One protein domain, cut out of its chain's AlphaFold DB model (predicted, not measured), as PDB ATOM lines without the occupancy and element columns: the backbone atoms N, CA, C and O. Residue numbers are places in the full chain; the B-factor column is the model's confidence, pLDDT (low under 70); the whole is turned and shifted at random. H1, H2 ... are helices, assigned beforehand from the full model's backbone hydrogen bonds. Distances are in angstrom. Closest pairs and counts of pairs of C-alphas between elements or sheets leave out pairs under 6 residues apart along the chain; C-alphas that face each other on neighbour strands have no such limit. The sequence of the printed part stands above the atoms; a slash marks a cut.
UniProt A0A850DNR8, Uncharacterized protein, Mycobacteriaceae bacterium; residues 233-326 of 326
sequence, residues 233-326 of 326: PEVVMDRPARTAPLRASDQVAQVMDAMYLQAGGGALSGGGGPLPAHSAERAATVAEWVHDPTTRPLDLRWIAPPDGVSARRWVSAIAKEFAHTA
ATOM      1  N   PRO A 233      21.057 -38.156  28.176       90.69
ATOM      2  CA  PRO A 233      21.398 -38.922  29.374       90.69
ATOM      3  C   PRO A 233      22.379 -38.189  30.306       90.69
ATOM      4  O   PRO A 233      22.380 -38.438  31.512       90.69
ATOM      5  N   GLU A 234      23.171 -37.250  29.784       89.44
ATOM      6  CA  GLU A 234      24.180 -36.471  30.510       89.44
ATOM      7  C   GLU A 234      23.626 -35.581  31.633       89.44
ATOM      8  O   GLU A 234      24.374 -35.200  32.532       89.44
ATOM      9  N   VAL A 235      22.325 -35.261  31.637       88.88
ATOM     10  CA  VAL A 235      21.728 -34.443  32.713       88.88
ATOM     11  C   VAL A 235      21.514 -35.237  34.003       88.88
ATOM     12  O   VAL A 235      21.233 -34.669  35.063       88.88
ATOM     13  N   VAL A 236      21.591 -36.568  33.944       87.12
ATOM     14  CA  VAL A 236      21.324 -37.428  35.096       87.12
ATOM     15  C   VAL A 236      22.562 -37.531  35.980       87.12
ATOM     16  O   VAL A 236      23.613 -38.005  35.576       87.12
ATOM     17  N   MET A 237      22.408 -37.144  37.246       76.81
ATOM     18  CA  MET A 237      23.440 -37.318  38.270       76.81
ATOM     19  C   MET A 237      23.564 -38.791  38.694       76.81
ATOM     20  O   MET A 237      22.549 -39.440  38.962       76.81
ATOM     21  N   ASP A 238      24.791 -39.269  38.921       73.06
ATOM     22  CA  ASP A 238      25.099 -40.658  39.326       73.06
ATOM     23  C   ASP A 238      24.417 -41.123  40.626       73.06
ATOM     24  O   ASP A 238      24.259 -42.320  40.883       73.06
ATOM     25  N   ARG A 239      24.023 -40.187  41.500       71.88
ATOM     26  CA  ARG A 239      23.384 -40.491  42.789       71.88
ATOM     27  C   ARG A 239      21.993 -39.870  42.872       71.88
ATOM     28  O   ARG A 239      21.867 -38.732  43.327       71.88
ATOM     29  N   PRO A 240      20.926 -40.613  42.525       74.12
ATOM     30  CA  PRO A 240      19.572 -40.088  42.603       74.12
ATOM     31  C   PRO A 240      19.172 -39.826  44.056       74.12
ATOM     32  O   PRO A 240      19.420 -40.642  44.954       74.12
ATOM     33  N   ALA A 241      18.474 -38.716  44.308       79.94
ATOM     34  CA  ALA A 241      17.996 -38.443  45.651       79.94
ATOM     35  C   ALA A 241      17.023 -39.519  46.166       79.94
ATOM     36  O   ALA A 241      16.133 -40.030  45.466       79.94
ATOM     37  N   ARG A 242      17.177 -39.842  47.457       81.12
ATOM     38  CA  ARG A 242      16.422 -40.906  48.140       81.12
ATOM     39  C   ARG A 242      15.021 -40.482  48.579       81.12
ATOM     40  O   ARG A 242      14.131 -41.321  48.666       81.12
ATOM     41  N   THR A 243      14.797 -39.195  48.853       83.38
ATOM     42  CA  THR A 243      13.487 -38.706  49.316       83.38
ATOM     43  C   THR A 243      12.680 -38.107  48.169       83.38
ATOM     44  O   THR A 243      13.235 -37.433  47.304       83.38
ATOM     45  N   ALA A 244      11.357 -38.310  48.174       87.25
ATOM     46  CA  ALA A 244      10.483 -37.811  47.109       87.25
ATOM     47  C   ALA A 244      10.608 -36.290  46.863       87.25
ATOM     48  O   ALA A 244      10.678 -35.907  45.699       87.25
ATOM     49  N   PRO A 245      10.694 -35.413  47.889       86.50
ATOM     50  CA  PRO A 245      10.859 -33.975  47.660       86.50
ATOM     51  C   PRO A 245      12.187 -33.588  47.007       86.50
ATOM     52  O   PRO A 245      12.195 -32.664  46.200       86.50
ATOM     53  N   LEU A 246      13.285 -34.268  47.356       86.88
ATOM     54  CA  LEU A 246      14.589 -34.027  46.734       86.88
ATOM     55  C   LEU A 246      14.586 -34.545  45.297       86.88
ATOM     56  O   LEU A 246      14.854 -33.780  44.385       86.88
ATOM     57  N   ARG A 247      14.109 -35.776  45.080       89.62
ATOM     58  CA  ARG A 247      13.985 -36.361  43.739       89.62
ATOM     59  C   ARG A 247      13.119 -35.512  42.810       89.62
ATOM     60  O   ARG A 247      13.434 -35.367  41.641       89.62
ATOM     61  N   ALA A 248      12.034 -34.936  43.328       91.12
ATOM     62  CA  ALA A 248      11.183 -34.034  42.558       91.12
ATOM     63  C   ALA A 248      11.869 -32.700  42.230       91.12
ATOM     64  O   ALA A 248      11.493 -32.049  41.265       91.12
ATOM     65  N   SER A 249      12.831 -32.263  43.047       90.44
ATOM     66  CA  SER A 249      13.665 -31.100  42.745       90.44
ATOM     67  C   SER A 249      14.687 -31.437  41.664       90.44
ATOM     68  O   SER A 249      14.793 -30.687  40.701       90.44
ATOM     69  N   ASP A 250      15.367 -32.577  41.798       91.75
ATOM     70  CA  ASP A 250      16.385 -33.033  40.849       91.75
ATOM     71  C   ASP A 250      15.774 -33.265  39.468       91.75
ATOM     72  O   ASP A 250      16.279 -32.744  38.486       91.75
ATOM     73  N   GLN A 251      14.630 -33.955  39.383       93.50
ATOM     74  CA  GLN A 251      13.960 -34.181  38.097       93.50
ATOM     75  C   GLN A 251      13.483 -32.882  37.441       93.50
ATOM     76  O   GLN A 251      13.493 -32.780  36.221       93.50
ATOM     77  N   VAL A 252      13.077 -31.877  38.223       93.69
ATOM     78  CA  VAL A 252      12.740 -30.557  37.666       93.69
ATOM     79  C   VAL A 252      13.983 -29.879  37.089       93.69
ATOM     80  O   VAL A 252      13.880 -29.298  36.016       93.69
ATOM     81  N   ALA A 253      15.132 -29.959  37.768       92.50
ATOM     82  CA  ALA A 253      16.393 -29.427  37.249       92.50
ATOM     83  C   ALA A 253      16.818 -30.163  35.969       92.50
ATOM     84  O   ALA A 253      17.002 -29.523  34.949       92.50
ATOM     85  N   GLN A 254      16.803 -31.498  35.986       94.19
ATOM     86  CA  GLN A 254      17.123 -32.342  34.828       94.19
ATOM     87  C   GLN A 254      16.252 -32.031  33.608       94.19
ATOM     88  O   GLN A 254      16.764 -31.932  32.501       94.19
ATOM     89  N   VAL A 255      14.941 -31.846  33.802       94.19
ATOM     90  CA  VAL A 255      14.035 -31.442  32.714       94.19
ATOM     91  C   VAL A 255      14.418 -30.069  32.162       94.19
ATOM     92  O   VAL A 255      14.451 -29.897  30.948       94.19
ATOM     93  N   MET A 256      14.716 -29.094  33.026       94.31
ATOM     94  CA  MET A 256      15.149 -27.764  32.583       94.31
ATOM     95  C   MET A 256      16.478 -27.823  31.823       94.31
ATOM     96  O   MET A 256      16.573 -27.238  30.749       94.31
ATOM     97  N   ASP A 257      17.465 -28.549  32.344       92.62
ATOM     98  CA  ASP A 257      18.793 -28.681  31.744       92.62
ATOM     99  C   ASP A 257      18.718 -29.393  30.388       92.62
ATOM    100  O   ASP A 257      19.287 -28.912  29.414       92.62
ATOM    101  N   ALA A 258      17.929 -30.467  30.283       92.94
ATOM    102  CA  ALA A 258      17.712 -31.169  29.019       92.94
ATOM    103  C   ALA A 258      17.028 -30.275  27.975       92.94
ATOM    104  O   ALA A 258      17.419 -30.275  26.812       92.94
ATOM    105  N   MET A 259      16.044 -29.459  28.377       91.50
ATOM    106  CA  MET A 259      15.444 -28.477  27.467       91.50
ATOM    107  C   MET A 259      16.465 -27.422  27.025       91.50
ATOM    108  O   MET A 259      16.484 -27.052  25.853       91.50
ATOM    109  N   TYR A 260      17.335 -26.952  27.924       90.06
ATOM    110  CA  TYR A 260      18.401 -26.017  27.561       90.06
ATOM    111  C   TYR A 260      19.423 -26.632  26.601       90.06
ATOM    112  O   TYR A 260      19.822 -25.960  25.653       90.06
ATOM    113  N   LEU A 261      19.798 -27.900  26.787       89.38
ATOM    114  CA  LEU A 261      20.658 -28.631  25.853       89.38
ATOM    115  C   LEU A 261      19.981 -28.816  24.492       89.38
ATOM    116  O   LEU A 261      20.602 -28.554  23.464       89.38
ATOM    117  N   GLN A 262      18.692 -29.167  24.472       87.88
ATOM    118  CA  GLN A 262      17.925 -29.307  23.235       87.88
ATOM    119  C   GLN A 262      17.843 -27.985  22.454       87.88
ATOM    120  O   GLN A 262      17.993 -27.985  21.235       87.88
ATOM    121  N   ALA A 263      17.660 -26.852  23.139       84.62
ATOM    122  CA  ALA A 263      17.706 -25.537  22.497       84.62
ATOM    123  C   ALA A 263      19.123 -25.115  22.083       84.62
ATOM    124  O   ALA A 263      19.285 -24.485  21.046       84.62
ATOM    125  N   GLY A 264      20.153 -25.475  22.855       76.00
ATOM    126  CA  GLY A 264      21.550 -25.198  22.510       76.00
ATOM    127  C   GLY A 264      22.047 -25.986  21.292       76.00
ATOM    128  O   GLY A 264      22.845 -25.466  20.515       76.00
ATOM    129  N   GLY A 265      21.553 -27.215  21.098       65.88
ATOM    130  CA  GLY A 265      21.847 -28.053  19.930       65.88
ATOM    131  C   GLY A 265      21.105 -27.624  18.657       65.88
ATOM    132  O   GLY A 265      21.595 -27.846  17.551       65.88
ATOM    133  N   GLY A 266      19.957 -26.957  18.800       57.00
ATOM    134  CA  GLY A 266      19.235 -26.290  17.717       57.00
ATOM    135  C   GLY A 266      19.759 -24.872  17.508       57.00
ATOM    136  O   GLY A 266      19.131 -23.926  17.962       57.00
ATOM    137  N   ALA A 267      20.928 -24.751  16.869       48.38
ATOM    138  CA  ALA A 267      21.618 -23.515  16.477       48.38
ATOM    139  C   ALA A 267      20.796 -22.221  16.641       48.38
ATOM    140  O   ALA A 267      19.824 -22.039  15.910       48.38
ATOM    141  N   LEU A 268      21.253 -21.349  17.559       50.16
ATOM    142  CA  LEU A 268      20.881 -19.954  17.898       50.16
ATOM    143  C   LEU A 268      20.311 -19.095  16.745       50.16
ATOM    144  O   LEU A 268      20.824 -18.028  16.406       50.16
ATOM    145  N   SER A 269      19.226 -19.538  16.133       46.91
ATOM    146  CA  SER A 269      18.572 -18.860  15.029       46.91
ATOM    147  C   SER A 269      17.520 -17.971  15.661       46.91
ATOM    148  O   SER A 269      16.575 -18.467  16.273       46.91
ATOM    149  N   GLY A 270      17.723 -16.656  15.573       50.81
ATOM    150  CA  GLY A 270      16.929 -15.595  16.204       50.81
ATOM    151  C   GLY A 270      15.471 -15.476  15.732       50.81
ATOM    152  O   GLY A 270      15.001 -14.373  15.478       50.81
ATOM    153  N   GLY A 271      14.749 -16.591  15.616       52.62
ATOM    154  CA  GLY A 271      13.395 -16.710  15.070       52.62
ATOM    155  C   GLY A 271      12.302 -16.968  16.109       52.62
ATOM    156  O   GLY A 271      11.239 -17.481  15.767       52.62
ATOM    157  N   GLY A 272      12.528 -16.638  17.382       57.19
ATOM    158  CA  GLY A 272      11.479 -16.714  18.395       57.19
ATOM    159  C   GLY A 272      10.498 -15.557  18.227       57.19
ATOM    160  O   GLY A 272      10.810 -14.442  18.646       57.19
ATOM    161  N   GLY A 273       9.326 -15.816  17.637       64.81
ATOM    162  CA  GLY A 273       8.201 -14.873  17.623       64.81
ATOM    163  C   GLY A 273       7.831 -14.368  19.031       64.81
ATOM    164  O   GLY A 273       8.354 -14.878  20.028       64.81
ATOM    165  N   PRO A 274       6.952 -13.357  19.149       73.06
ATOM    166  CA  PRO A 274       6.597 -12.776  20.442       73.06
ATOM    167  C   PRO A 274       6.122 -13.854  21.424       73.06
ATOM    168  O   PRO A 274       5.351 -14.746  21.064       73.06
ATOM    169  N   LEU A 275       6.606 -13.776  22.667       77.94
ATOM    170  CA  LEU A 275       6.187 -14.685  23.729       77.94
ATOM    171  C   LEU A 275       4.689 -14.479  24.004       77.94
ATOM    172  O   LEU A 275       4.270 -13.331  24.181       77.94
ATOM    173  N   PRO A 276       3.887 -15.555  24.086       80.12
ATOM    174  CA  PRO A 276       2.486 -15.452  24.461       80.12
ATOM    175  C   PRO A 276       2.332 -14.780  25.826       80.12
ATOM    176  O   PRO A 276       3.096 -15.063  26.755       80.12
ATOM    177  N   ALA A 277       1.315 -13.928  25.968       74.25
ATOM    178  CA  ALA A 277       1.000 -13.283  27.244       74.25
ATOM    179  C   ALA A 277       0.567 -14.310  28.307       74.25
ATOM    180  O   ALA A 277       0.823 -14.136  29.499       74.25
ATOM    181  N   HIS A 278      -0.058 -15.412  27.876       82.56
ATOM    182  CA  HIS A 278      -0.516 -16.473  28.762       82.56
ATOM    183  C   HIS A 278       0.529 -17.583  28.897       82.56
ATOM    184  O   HIS A 278       0.929 -18.230  27.928       82.56
ATOM    185  N   SER A 279       0.904 -17.895  30.140       84.56
ATOM    186  CA  SER A 279       1.849 -18.979  30.434       84.56
ATOM    187  C   SER A 279       1.369 -20.357  29.964       84.56
ATOM    188  O   SER A 279       2.192 -21.240  29.756       84.56
ATOM    189  N   ALA A 280       0.053 -20.561  29.833       86.44
ATOM    190  CA  ALA A 280      -0.523 -21.826  29.378       86.44
ATOM    191  C   ALA A 280      -0.256 -22.072  27.886       86.44
ATOM    192  O   ALA A 280       0.246 -23.131  27.529       86.44
ATOM    193  N   GLU A 281      -0.497 -21.067  27.040       87.56
ATOM    194  CA  GLU A 281      -0.209 -21.128  25.600       87.56
ATOM    195  C   GLU A 281       1.279 -21.386  25.362       87.56
ATOM    196  O   GLU A 281       1.661 -22.278  24.609       87.56
ATOM    197  N   ARG A 282       2.134 -20.673  26.102       89.00
ATOM    198  CA  ARG A 282       3.578 -20.876  26.039       89.00
ATOM    199  C   ARG A 282       3.989 -22.290  26.464       89.00
ATOM    200  O   ARG A 282       4.884 -22.866  25.854       89.00
ATOM    201  N   ALA A 283       3.363 -22.851  27.500       91.00
ATOM    202  CA  ALA A 283       3.646 -24.214  27.953       91.00
ATOM    203  C   ALA A 283       3.234 -25.265  26.912       91.00
ATOM    204  O   ALA A 283       3.961 -26.241  26.744       91.00
ATOM    205  N   ALA A 284       2.124 -25.048  26.201       90.50
ATOM    206  CA  ALA A 284       1.670 -25.923  25.123       90.50
ATOM    207  C   ALA A 284       2.649 -25.917  23.940       90.50
ATOM    208  O   ALA A 284       3.079 -26.980  23.504       90.50
ATOM    209  N   THR A 285       3.098 -24.737  23.498       89.06
ATOM    210  CA  THR A 285       4.106 -24.630  22.427       89.06
ATOM    211  C   THR A 285       5.428 -25.297  22.812       89.06
ATOM    212  O   THR A 285       6.044 -25.976  21.996       89.06
ATOM    213  N   VAL A 286       5.874 -25.133  24.062       89.62
ATOM    214  CA  VAL A 286       7.088 -25.811  24.546       89.62
ATOM    215  C   VAL A 286       6.879 -27.324  24.608       89.62
ATOM    216  O   VAL A 286       7.786 -28.065  24.254       89.62
ATOM    217  N   ALA A 287       5.706 -27.800  25.026       91.69
ATOM    218  CA  ALA A 287       5.402 -29.227  25.066       91.69
ATOM    219  C   ALA A 287       5.408 -29.872  23.668       91.69
ATOM    220  O   ALA A 287       6.003 -30.935  23.502       91.69
ATOM    221  N   GLU A 288       4.814 -29.208  22.675       90.31
ATOM    222  CA  GLU A 288       4.829 -29.637  21.270       90.31
ATOM    223  C   GLU A 288       6.261 -29.703  20.722       90.31
ATOM    224  O   GLU A 288       6.665 -30.722  20.166       90.31
ATOM    225  N   TRP A 289       7.070 -28.675  20.988       90.31
ATOM    226  CA  TRP A 289       8.487 -28.655  20.617       90.31
ATOM    227  C   TRP A 289       9.317 -29.741  21.319       90.31
ATOM    228  O   TRP A 289      10.245 -30.303  20.739       90.31
ATOM    229  N   VAL A 290       9.011 -30.072  22.578       89.81
ATOM    230  CA  VAL A 290       9.675 -31.204  23.240       89.81
ATOM    231  C   VAL A 290       9.294 -32.517  22.558       89.81
ATOM    232  O   VAL A 290      10.148 -33.392  22.432       89.81
ATOM    233  N   HIS A 291       8.054 -32.668  22.092       87.31
ATOM    234  CA  HIS A 291       7.637 -33.861  21.364       87.31
ATOM    235  C   HIS A 291       8.380 -33.979  20.027       87.31
ATOM    236  O   HIS A 291       9.120 -34.945  19.822       87.31
ATOM    237  N   ASP A 292       8.283 -32.945  19.192       87.00
ATOM    238  CA  ASP A 292       8.969 -32.846  17.909       87.00
ATOM    239  C   ASP A 292       9.794 -31.545  17.830       87.00
ATOM    240  O   ASP A 292       9.243 -30.467  17.567       87.00
ATOM    241  N   PRO A 293      11.125 -31.623  18.018       82.69
ATOM    242  CA  PRO A 293      12.001 -30.454  18.016       82.69
ATOM    243  C   PRO A 293      12.151 -29.797  16.639       82.69
ATOM    244  O   PRO A 293      12.696 -28.696  16.559       82.69
ATOM    245  N   THR A 294      11.691 -30.444  15.563       79.69
ATOM    246  CA  THR A 294      11.796 -29.916  14.195       79.69
ATOM    247  C   THR A 294      10.658 -28.961  13.830       79.69
ATOM    248  O   THR A 294      10.807 -28.165  12.904       79.69
ATOM    249  N   THR A 295       9.556 -28.977  14.589       76.06
ATOM    250  CA  THR A 295       8.356 -28.157  14.340       76.06
ATOM    251  C   THR A 295       8.640 -26.655  14.339       76.06
ATOM    252  O   THR A 295       8.144 -25.920  13.481       76.06
ATOM    253  N   ARG A 296       9.434 -26.173  15.303       75.25
ATOM    254  CA  ARG A 296       9.800 -24.758  15.434       75.25
ATOM    255  C   ARG A 296      11.079 -24.584  16.266       75.25
ATOM    256  O   ARG A 296      11.151 -25.133  17.363       75.25
ATOM    257  N   PRO A 297      12.041 -23.744  15.844       72.62
ATOM    258  CA  PRO A 297      13.168 -23.376  16.697       72.62
ATOM    259  C   PRO A 297      12.692 -22.488  17.859       72.62
ATOM    260  O   PRO A 297      12.123 -21.415  17.642       72.62
ATOM    261  N   LEU A 298      12.918 -22.934  19.098       79.88
ATOM    262  CA  LEU A 298      12.631 -22.161  20.308       79.88
ATOM    263  C   LEU A 298      13.919 -21.591  20.915       79.88
ATOM    264  O   LEU A 298      14.900 -22.298  21.112       79.88
ATOM    265  N   ASP A 299      13.883 -20.301  21.244       77.38
ATOM    266  CA  ASP A 299      14.965 -19.579  21.927       77.38
ATOM    267  C   ASP A 299      14.930 -19.828  23.454       77.38
ATOM    268  O   ASP A 299      13.895 -20.193  24.016       77.38
ATOM    269  N   LEU A 300      16.026 -19.551  24.168       81.38
ATOM    270  CA  LEU A 300      16.164 -19.710  25.626       81.38
ATOM    271  C   LEU A 300      15.060 -18.986  26.409       81.38
ATOM    272  O   LEU A 300      14.602 -19.451  27.456       81.38
ATOM    273  N   ARG A 301      14.577 -17.864  25.863       84.62
ATOM    274  CA  ARG A 301      13.462 -17.085  26.410       84.62
ATOM    275  C   ARG A 301      12.144 -17.851  26.458       84.62
ATOM    276  O   ARG A 301      11.296 -17.453  27.244       84.62
ATOM    277  N   TRP A 302      11.964 -18.907  25.656       85.69
ATOM    278  CA  TRP A 302      10.797 -19.800  25.680       85.69
ATOM    279  C   TRP A 302      10.904 -20.884  26.753       85.69
ATOM    280  O   TRP A 302       9.876 -21.303  27.289       85.69
ATOM    281  N   ILE A 303      12.120 -21.257  27.147       87.50
ATOM    282  CA  ILE A 303      12.385 -22.279  28.166       87.50
ATOM    283  C   ILE A 303      12.403 -21.671  29.571       87.50
ATOM    284  O   ILE A 303      11.887 -22.284  30.506       87.50
ATOM    285  N   ALA A 304      12.944 -20.459  29.729       87.75
ATOM    286  CA  ALA A 304      13.081 -19.799  31.029       87.75
ATOM    287  C   ALA A 304      11.721 -19.598  31.735       87.75
ATOM    288  O   ALA A 304      10.781 -19.134  31.098       87.75
ATOM    289  N   PRO A 305      11.563 -19.887  33.037       89.06
ATOM    290  CA  PRO A 305      10.280 -19.704  33.716       89.06
ATOM    291  C   PRO A 305       9.748 -18.263  33.571       89.06
ATOM    292  O   PRO A 305      10.536 -17.330  33.719       89.06
ATOM    293  N   PRO A 306       8.442 -18.056  33.305       88.56
ATOM    294  CA  PRO A 306       7.851 -16.716  33.269       88.56
ATOM    295  C   PRO A 306       8.009 -15.963  34.598       88.56
ATOM    296  O   PRO A 306       8.116 -16.584  35.660       88.56
ATOM    297  N   ASP A 307       7.942 -14.631  34.553       84.62
ATOM    298  CA  ASP A 307       8.054 -13.791  35.748       84.62
ATOM    299  C   ASP A 307       7.029 -14.190  36.822       84.62
ATOM    300  O   ASP A 307       5.846 -14.417  36.560       84.62
ATOM    301  N   GLY A 308       7.502 -14.340  38.062       84.06
ATOM    302  CA  GLY A 308       6.679 -14.794  39.189       84.06
ATOM    303  C   GLY A 308       6.342 -16.294  39.194       84.06
ATOM    304  O   GLY A 308       5.695 -16.775  40.133       84.06
ATOM    305  N   VAL A 309       6.799 -17.075  38.208       88.81
ATOM    306  CA  VAL A 309       6.581 -18.526  38.133       88.81
ATOM    307  C   VAL A 309       7.858 -19.278  38.503       88.81
ATOM    308  O   VAL A 309       8.882 -19.209  37.839       88.81
ATOM    309  N   SER A 310       7.795 -20.087  39.561       91.56
ATOM    310  CA  SER A 310       8.913 -20.975  39.915       91.56
ATOM    311  C   SER A 310       9.146 -22.043  38.837       91.56
ATOM    312  O   SER A 310       8.162 -22.601  38.340       91.56
ATOM    313  N   ALA A 311      10.397 -22.456  38.612       91.44
ATOM    314  CA  ALA A 311      10.754 -23.552  37.696       91.44
ATOM    315  C   ALA A 311       9.905 -24.822  37.899       91.44
ATOM    316  O   ALA A 311       9.424 -25.422  36.949       91.44
ATOM    317  N   ARG A 312       9.601 -25.182  39.153       92.62
ATOM    318  CA  ARG A 312       8.714 -26.313  39.469       92.62
ATOM    319  C   ARG A 312       7.299 -26.162  38.897       92.62
ATOM    320  O   ARG A 312       6.733 -27.128  38.394       92.62
ATOM    321  N   ARG A 313       6.696 -24.977  39.044       92.81
ATOM    322  CA  ARG A 313       5.356 -24.685  38.502       92.81
ATOM    323  C   ARG A 313       5.393 -24.669  36.981       92.81
ATOM    324  O   ARG A 313       4.466 -25.187  36.374       92.81
ATOM    325  N   TRP A 314       6.466 -24.129  36.412       94.81
ATOM    326  CA  TRP A 314       6.686 -24.076  34.975       94.81
ATOM    327  C   TRP A 314       6.804 -25.473  34.352       94.81
ATOM    328  O   TRP A 314       5.973 -25.842  33.530       94.81
ATOM    329  N   VAL A 315       7.719 -26.311  34.851       94.69
ATOM    330  CA  VAL A 315       7.868 -27.709  34.407       94.69
ATOM    331  C   VAL A 315       6.578 -28.504  34.605       94.69
ATOM    332  O   VAL A 315       6.198 -29.294  33.747       94.69
ATOM    333  N   SER A 316       5.845 -28.284  35.703       94.25
ATOM    334  CA  SER A 316       4.542 -28.934  35.885       94.25
ATOM    335  C   SER A 316       3.478 -28.468  34.885       94.25
ATOM    336  O   SER A 316       2.527 -29.225  34.684       94.25
ATOM    337  N   ALA A 317       3.558 -27.245  34.360       93.94
ATOM    338  CA  ALA A 317       2.635 -26.751  33.343       93.94
ATOM    339  C   ALA A 317       2.963 -27.388  31.989       93.94
ATOM    340  O   ALA A 317       2.081 -27.987  31.390       93.94
ATOM    341  N   ILE A 318       4.241 -27.389  31.595       93.69
ATOM    342  CA  ILE A 318       4.711 -28.063  30.373       93.69
ATOM    343  C   ILE A 318       4.358 -29.550  30.412       93.69
ATOM    344  O   ILE A 318       3.757 -30.060  29.482       93.69
ATOM    345  N   ALA A 319       4.649 -30.247  31.515       93.62
ATOM    346  CA  ALA A 319       4.339 -31.670  31.643       93.62
ATOM    347  C   ALA A 319       2.836 -31.977  31.565       93.62
ATOM    348  O   ALA A 319       2.456 -33.076  31.172       93.62
ATOM    349  N   LYS A 320       1.981 -31.029  31.970       93.56
ATOM    350  CA  LYS A 320       0.533 -31.179  31.833       93.56
ATOM    351  C   LYS A 320       0.140 -31.132  30.357       93.56
ATOM    352  O   LYS A 320      -0.569 -32.028  29.925       93.56
ATOM    353  N   GLU A 321       0.619 -30.138  29.613       93.06
ATOM    354  CA  GLU A 321       0.337 -30.015  28.176       93.06
ATOM    355  C   GLU A 321       0.978 -31.159  27.375       93.06
ATOM    356  O   GLU A 321       0.321 -31.769  26.546       93.06
ATOM    357  N   PHE A 322       2.197 -31.575  27.725       91.06
ATOM    358  CA  PHE A 322       2.883 -32.717  27.111       91.06
ATOM    359  C   PHE A 322       2.089 -34.025  27.226       91.06
ATOM    360  O   PHE A 322       2.081 -34.832  26.307       91.06
ATOM    361  N   ALA A 323       1.397 -34.237  28.350       88.94
ATOM    362  CA  ALA A 323       0.528 -35.396  28.535       88.94
ATOM    363  C   ALA A 323      -0.817 -35.288  27.790       88.94
ATOM    364  O   ALA A 323      -1.526 -36.284  27.715       88.94
ATOM    365  N   HIS A 324      -1.191 -34.101  27.304       85.81
ATOM    366  CA  HIS A 324      -2.365 -33.899  26.450       85.81
ATOM    367  C   HIS A 324      -2.043 -34.066  24.958       85.81
ATOM    368  O   HIS A 324      -2.951 -34.349  24.183       85.81
ATOM    369  N   THR A 325      -0.781 -33.870  24.565       74.44
ATOM    370  CA  THR A 325      -0.309 -34.001  23.175       74.44
ATOM    371  C   THR A 325       0.109 -35.434  22.808       74.44
ATOM    372  O   THR A 325       0.173 -35.746  21.623       74.44
ATOM    373  N   ALA A 326       0.394 -36.287  23.800       58.78
ATOM    374  CA  ALA A 326       0.748 -37.704  23.635       58.78
ATOM    375  C   ALA A 326      -0.486 -38.618  23.622       58.78
ATOM    376  O   ALA A 326      -0.462 -39.611  22.863       58.78
TER     377      ALA A 326
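What this domain is: This is residues 233 to 326 of the 326 residues of an uncharacterized protein of Mycobacteriaceae bacterium (UniProt A0A850DNR8). A long helix, H1, makes the longest axis, and two shorter helices, H2 and H4, cross each other on one side of it, H4 packing crosswise on H1. The very short H3 fills in between H1 and H2, residues 266 to 278 swing round the outside from H1 to H2, and residues 242 to 247 stick out at H1's beginning. The printed part has 94 residues with four named helices, H1 to H4 in chain order, and no named strand; the class is all helix. It is compact, with a radius of gyration of the C-alphas of 13.6 A, and spans 41 by 27 by 26 A, only just elongated.

Where its parts are: Start at Pro 233 and go on to C-alpha 244 at (10.483, -37.811, 47.109), where H1, residues 244 to 265, begins its 31.0 A. Next find H2, residues 279 to 291, 18.4 A long, then H3, residues 300 to 303, 5.2 A. H4, residues 311 to 325, runs 21.0 A to C-alpha 325 at (-0.309, -34.001, 23.175).

How they stand to each other: Look at residues 249 to 256 of H1, which touch residues 311 to 315 of H4; the closest C-alphas, of Val 252 and Arg 312, are 6.1 A apart. Their lines are about perpendicular, only just, at 72 degrees. H2 is close to H1 but not clearly touching, the closest C-alphas, of Met 259 and Val 290, being 7.7 A apart. H1 touches H3 with residues 256 to 263 alone, closest at the C-alphas of Ala 263 and Leu 300, 6.8 A. H2, with residues 282 to 286 alone, only just touches H3, with 3 pairs of C-alphas within 8 A, closest at Val 286 and Trp 302, 7.2 A. H2 touches H4 at a steep tilt of 62 degrees, the same way; the C-alphas of Ala 283 and Ile 318 come closest, at 4.7 A. H3 and H4 are apart. In H1, H2 and H4 every O i to N i+4 pair is within hydrogen-bond range; H3 is too short for one.

The domain as a whole: The C-alphas of Arg 242 and Gly 271 are the two farthest apart, at 41.1 A. The printed part has no cut, and Ala 326 is the chain's last residue. The link from H1 to H2 is long; the other two are short. Look for pLDDT under 70 at residues 265 to 273 and 326; the mean of the printed part is 83.4.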